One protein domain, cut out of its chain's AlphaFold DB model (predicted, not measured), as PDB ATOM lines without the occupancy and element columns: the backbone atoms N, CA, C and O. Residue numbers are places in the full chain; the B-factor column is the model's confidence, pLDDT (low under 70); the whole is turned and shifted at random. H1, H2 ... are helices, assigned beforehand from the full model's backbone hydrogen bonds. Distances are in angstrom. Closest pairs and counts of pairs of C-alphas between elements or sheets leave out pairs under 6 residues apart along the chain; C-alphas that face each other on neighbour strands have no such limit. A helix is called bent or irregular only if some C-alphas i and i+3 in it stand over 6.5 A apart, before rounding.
ATOM      1  N   GLY A  20      37.372 -35.674  -8.911       69.12
ATOM      2  CA  GLY A  20      36.721 -35.984  -7.635       69.12
ATOM      3  C   GLY A  20      37.567 -36.836  -6.681       69.12
ATOM      4  O   GLY A  20      37.214 -36.952  -5.515       69.12
ATOM      5  N   ALA A  21      38.673 -37.419  -7.156       73.62
ATOM      6  CA  ALA A  21      39.634 -38.149  -6.327       73.62
ATOM      7  C   ALA A  21      40.813 -37.271  -5.867       73.62
ATOM      8  O   ALA A  21      41.703 -37.758  -5.169       73.62
ATOM      9  N   LEU A  22      40.852 -35.995  -6.269       71.81
ATOM     10  CA  LEU A  22      41.896 -35.068  -5.845       71.81
ATOM     11  C   LEU A  22      41.626 -34.555  -4.422       71.81
ATOM     12  O   LEU A  22      40.466 -34.330  -4.063       71.81
ATOM     13  N   PRO A  23      42.679 -34.300  -3.621       77.50
ATOM     14  CA  PRO A  23      42.553 -33.565  -2.368       77.50
ATOM     15  C   PRO A  23      41.833 -32.235  -2.596       77.50
ATOM     16  O   PRO A  23      42.051 -31.573  -3.612       77.50
ATOM     17  N   MET A  24      40.989 -31.839  -1.643       73.75
ATOM     18  CA  MET A  24      40.066 -30.708  -1.785       73.75
ATOM     19  C   MET A  24      40.764 -29.407  -2.219       73.75
ATOM     20  O   MET A  24      40.227 -28.665  -3.043       73.75
ATOM     21  N   ASP A  25      41.975 -29.166  -1.716       77.06
ATOM     22  CA  ASP A  25      42.771 -27.977  -2.032       77.06
ATOM     23  C   ASP A  25      43.321 -28.019  -3.465       77.06
ATOM     24  O   ASP A  25      43.105 -27.091  -4.243       77.06
ATOM     25  N   ALA A  26      43.918 -29.147  -3.864       74.44
ATOM     26  CA  ALA A  26      44.429 -29.349  -5.221       74.44
ATOM     27  C   ALA A  26      43.307 -29.308  -6.272       74.44
ATOM     28  O   ALA A  26      43.459 -28.708  -7.337       74.44
ATOM     29  N   GLY A  27      42.152 -29.905  -5.960       77.00
ATOM     30  CA  GLY A  27      40.972 -29.861  -6.821       77.00
ATOM     31  C   GLY A  27      40.462 -28.433  -7.025       77.00
ATOM     32  O   GLY A  27      40.186 -28.043  -8.158       77.00
ATOM     33  N   ARG A  28      40.383 -27.627  -5.955       78.69
ATOM     34  CA  ARG A  28      39.943 -26.221  -6.023       78.69
ATOM     35  C   ARG A  28      40.849 -25.366  -6.899       78.69
ATOM     36  O   ARG A  28      40.335 -24.572  -7.686       78.69
ATOM     37  N   ASP A  29      42.161 -25.523  -6.782       83.00
ATOM     38  CA  ASP A  29      43.108 -24.740  -7.578       83.00
ATOM     39  C   ASP A  29      43.057 -25.129  -9.059       83.00
ATOM     40  O   ASP A  29      42.995 -24.249  -9.922       83.00
ATOM     41  N   ILE A  30      42.941 -26.425  -9.365       81.75
ATOM     42  CA  ILE A  30      42.713 -26.904 -10.735       81.75
ATOM     43  C   ILE A  30      41.400 -26.346 -11.297       81.75
ATOM     44  O   ILE A  30      41.379 -25.842 -12.419       81.75
ATOM     45  N   PHE A  31      40.315 -26.363 -10.519       82.12
ATOM     46  CA  PHE A  31      39.041 -25.784 -10.947       82.12
ATOM     47  C   PHE A  31      39.144 -24.283 -11.219       82.12
ATOM     48  O   PHE A  31      38.640 -23.824 -12.244       82.12
ATOM     49  N   LYS A  32      39.815 -23.511 -10.355       85.94
ATOM     50  CA  LYS A  32      40.036 -22.074 -10.587       85.94
ATOM     51  C   LYS A  32      40.792 -21.832 -11.888       85.94
ATOM     52  O   LYS A  32      40.404 -20.955 -12.654       85.94
ATOM     53  N   ILE A  33      41.841 -22.609 -12.153       87.31
ATOM     54  CA  ILE A  33      42.616 -22.494 -13.392       87.31
ATOM     55  C   ILE A  33      41.730 -22.800 -14.601       87.31
ATOM     56  O   ILE A  33      41.696 -21.999 -15.531       87.31
ATOM     57  N   ILE A  34      40.969 -23.899 -14.578       84.50
ATOM     58  CA  ILE A  34      40.076 -24.283 -15.683       84.50
ATOM     59  C   ILE A  34      39.045 -23.183 -15.959       84.50
ATOM     60  O   ILE A  34      38.879 -22.780 -17.106       84.50
ATOM     61  N   MET A  35      38.392 -22.663 -14.918       84.56
ATOM     62  CA  MET A  35      37.359 -21.632 -15.060       84.56
ATOM     63  C   MET A  35      37.915 -20.289 -15.545       84.56
ATOM     64  O   MET A  35      37.214 -19.554 -16.235       84.56
ATOM     65  N   ASN A  36      39.168 -19.979 -15.208       91.00
ATOM     66  CA  ASN A  36      39.848 -18.761 -15.650       91.00
ATOM     67  C   ASN A  36      40.585 -18.931 -16.984       91.00
ATOM     68  O   ASN A  36      41.072 -17.946 -17.540       91.00
ATOM     69  N   THR A  37      40.692 -20.156 -17.503       86.25
ATOM     70  CA  THR A  37      41.326 -20.401 -18.796       86.25
ATOM     71  C   THR A  37      40.382 -19.894 -19.886       86.25
ATOM     72  O   THR A  37      39.272 -20.416 -20.023       86.25
ATOM     73  N   PRO A  38      40.774 -18.872 -20.669       86.56
ATOM     74  CA  PRO A  38      39.921 -18.352 -21.723       86.56
ATOM     75  C   PRO A  38      39.638 -19.450 -22.749       86.56
ATOM     76  O   PRO A  38      40.507 -20.268 -23.067       86.56
ATOM     77  N   LYS A  39      38.414 -19.455 -23.288       85.25
ATOM     78  CA  LYS A  39      38.026 -20.412 -24.326       85.25
ATOM     79  C   LYS A  39      39.034 -20.335 -25.484       85.25
ATOM     80  O   LYS A  39      39.308 -19.230 -25.962       85.25
ATOM     81  N   PRO A  40      39.569 -21.472 -25.961       86.75
ATOM     82  CA  PRO A  40      40.503 -21.460 -27.076       86.75
ATOM     83  C   PRO A  40      39.850 -20.838 -28.313       86.75
ATOM     84  O   PRO A  40      38.721 -21.171 -28.681       86.75
ATOM     85  N   ASN A  41      40.572 -19.934 -28.978       92.00
ATOM     86  CA  ASN A  41      40.157 -19.417 -30.274       92.00
ATOM     87  C   ASN A  41      40.495 -20.461 -31.348       92.00
ATOM     88  O   ASN A  41      41.614 -20.509 -31.859       92.00
ATOM     89  N   HIS A  42      39.519 -21.314 -31.658       90.50
ATOM     90  CA  HIS A  42      39.682 -22.422 -32.600       90.50
ATOM     91  C   HIS A  42      40.117 -21.972 -33.998       90.50
ATOM     92  O   HIS A  42      40.904 -22.665 -34.635       90.50
ATOM     93  N   GLU A  43      39.654 -20.811 -34.468       92.88
ATOM     94  CA  GLU A  43      40.068 -20.294 -35.775       92.88
ATOM     95  C   GLU A  43      41.544 -19.916 -35.791       92.88
ATOM     96  O   GLU A  43      42.249 -20.242 -36.743       92.88
ATOM     97  N   LYS A  44      42.017 -19.252 -34.730       92.38
ATOM     98  CA  LYS A  44      43.428 -18.888 -34.590       92.38
ATOM     99  C   LYS A  44      44.308 -20.136 -34.530       92.38
ATOM    100  O   LYS A  44      45.264 -20.230 -35.289       92.38
ATOM    101  N   LEU A  45      43.935 -21.107 -33.696       91.25
ATOM    102  CA  LEU A  45      44.678 -22.362 -33.555       91.25
ATOM    103  C   LEU A  45      44.749 -23.143 -34.870       91.25
ATOM    104  O   LEU A  45      45.789 -23.707 -35.188       91.25
ATOM    105  N   LYS A  46      43.664 -23.148 -35.654       93.94
ATOM    106  CA  LYS A  46      43.656 -23.781 -36.975       93.94
ATOM    107  C   LYS A  46      44.623 -23.090 -37.938       93.94
ATOM    108  O   LYS A  46      45.415 -23.767 -38.577       93.94
ATOM    109  N   ARG A  47      44.604 -21.753 -38.003       94.94
ATOM    110  CA  ARG A  47      45.527 -20.990 -38.864       94.94
ATOM    111  C   ARG A  47      46.987 -21.231 -38.481       94.94
ATOM    112  O   ARG A  47      47.805 -21.486 -39.356       94.94
ATOM    113  N   GLU A  48      47.300 -21.198 -37.187       94.19
ATOM    114  CA  GLU A  48      48.655 -21.461 -36.685       94.19
ATOM    115  C   GLU A  48      49.113 -22.891 -37.001       94.19
ATOM    116  O   GLU A  48      50.262 -23.088 -37.394       94.19
ATOM    117  N   ALA A  49      48.218 -23.879 -36.885       92.25
ATOM    118  CA  ALA A  49      48.507 -25.260 -37.263       92.25
ATOM    119  C   ALA A  49      48.793 -25.392 -38.767       92.25
ATOM    120  O   ALA A  49      49.820 -25.961 -39.131       92.25
ATOM    121  N   ASP A  50      47.952 -24.802 -39.624       92.75
ATOM    122  CA  ASP A  50      48.127 -24.828 -41.082       92.75
ATOM    123  C   ASP A  50      49.442 -24.135 -41.506       92.75
ATOM    124  O   ASP A  50      50.129 -24.567 -42.434       92.75
ATOM    125  N   GLU A  51      49.823 -23.043 -40.838       93.44
ATOM    126  CA  GLU A  51      51.100 -22.358 -41.075       93.44
ATOM    127  C   GLU A  51      52.304 -23.190 -40.631       93.44
ATOM    128  O   GLU A  51      53.325 -23.226 -41.325       93.44
ATOM    129  N   LEU A  52      52.204 -23.846 -39.475       92.38
ATOM    130  CA  LEU A  52      53.255 -24.714 -38.957       92.38
ATOM    131  C   LEU A  52      53.450 -25.926 -39.871       92.38
ATOM    132  O   LEU A  52      54.581 -26.258 -40.217       92.38
ATOM    133  N   GLU A  53      52.350 -26.534 -40.308       89.69
ATOM    134  CA  GLU A  53      52.337 -27.649 -41.246       89.69
ATOM    135  C   GLU A  53      53.054 -27.271 -42.549       89.69
ATOM    136  O   GLU A  53      53.989 -27.956 -42.967       89.69
ATOM    137  N   LYS A  54      52.719 -26.113 -43.132       89.38
ATOM    138  CA  LYS A  54      53.408 -25.590 -44.325       89.38
ATOM    139  C   LYS A  54      54.907 -25.395 -44.108       89.38
ATOM    140  O   LYS A  54      55.689 -25.748 -44.985       89.38
ATOM    141  N   LYS A  55      55.322 -24.849 -42.959       89.06
ATOM    142  CA  LYS A  55      56.748 -24.655 -42.631       89.06
ATOM    143  C   LYS A  55      57.481 -25.986 -42.493       89.06
ATOM    144  O   LYS A  55      58.588 -26.116 -43.004       89.06
ATOM    145  N   ILE A  56      56.856 -26.966 -41.843       87.94
ATOM    146  CA  ILE A  56      57.406 -28.313 -41.684       87.94
ATOM    147  C   ILE A  56      57.599 -28.948 -43.065       87.94
ATOM    148  O   ILE A  56      58.718 -29.330 -43.398       87.94
ATOM    149  N   PHE A  57      56.573 -28.971 -43.919       79.81
ATOM    150  CA  PHE A  57      56.693 -29.568 -45.254       79.81
ATOM    151  C   PHE A  57      57.673 -28.829 -46.174       79.81
ATOM    152  O   PHE A  57      58.450 -29.484 -46.868       79.81
ATOM    153  N   ALA A  58      57.710 -27.494 -46.123       77.19
ATOM    154  CA  ALA A  58      58.704 -26.707 -46.851       77.19
ATOM    155  C   ALA A  58      60.139 -27.004 -46.377       77.19
ATOM    156  O   ALA A  58      61.054 -27.072 -47.191       77.19
ATOM    157  N   SER A  59      60.342 -27.225 -45.072       75.38
ATOM    158  CA  SER A  59      61.665 -27.531 -44.509       75.38
ATOM    159  C   SER A  59      62.176 -28.937 -44.841       75.38
ATOM    160  O   SER A  59      63.383 -29.149 -44.878       75.38
ATOM    161  N   ILE A  60      61.274 -29.891 -45.099       75.69
ATOM    162  CA  ILE A  60      61.627 -31.292 -45.392       75.69
ATOM    163  C   ILE A  60      61.858 -31.500 -46.907       75.69
ATOM    164  O   ILE A  60      62.278 -32.573 -47.326       75.69
ATOM    165  N   GLY A  61      61.642 -30.477 -47.743       62.16
ATOM    166  CA  GLY A  61      61.878 -30.562 -49.190       62.16
ATOM    167  C   GLY A  61      60.884 -31.468 -49.924       62.16
ATOM    168  O   GLY A  61      61.183 -31.951 -51.013       62.16
TER     169      GLY A  61
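What this domain is: This is residues 20 to 61 of the 64 residues of an uncharacterized protein of Pseudobutyrivibrio sp. OR37 (UniProt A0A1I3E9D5). Two separate helices, joined end to end by a short stretched link, make a wide open V: the longer helix H2 is one arm, H1 is the other, and residues 37 to 41 make the bottom between them. The arms do not fold back on each other, and there is no core. The printed part has 42 residues with two named helices, H1 then H2 along the chain, and no named strand; the class is all helix. The whole is extended, with a radius of gyration of the C-alphas of 17.9 A, and the C-alphas span 52 by 20 by 12 A.

Where its parts are: The longest helix, H2, holds residues 42 to 59 and measures 25.5 A from first to last C-alpha. It begins at C-alpha 42 at (39.682, -22.422, -32.600) and ends at C-alpha 59 at (61.665, -27.531, -44.509), with x rising and z falling. H1 holds residues 24 to 36 and measures 18.3 A, from C-alpha 24 at (40.066, -30.708, -1.785) to C-alpha 36 at (39.848, -18.761, -15.650), with y rising and z falling.

How they stand to each other: H2 and H1 are apart, with no C-alpha of the one within 8 A of the other. Five residues, 37 to 41, make a tight link from H1 to H2. Residues 31 to 61, of which 31 to 36 belong to H1 and 42 to 59 to H2, stand free; residues 23 to 29, of which 24 to 29 belong to H1, stand free too. In both H1 and H2 every O i to N i+4 pair is within hydrogen-bond range, and neither helix is bent.

The domain as a whole: The two C-alphas farthest apart, those of Met 24 and Gly 61, are 52.2 A apart. The printed part has no cut. The mean pLDDT of the printed part is 84.2; residues 20 and 61 are under 70.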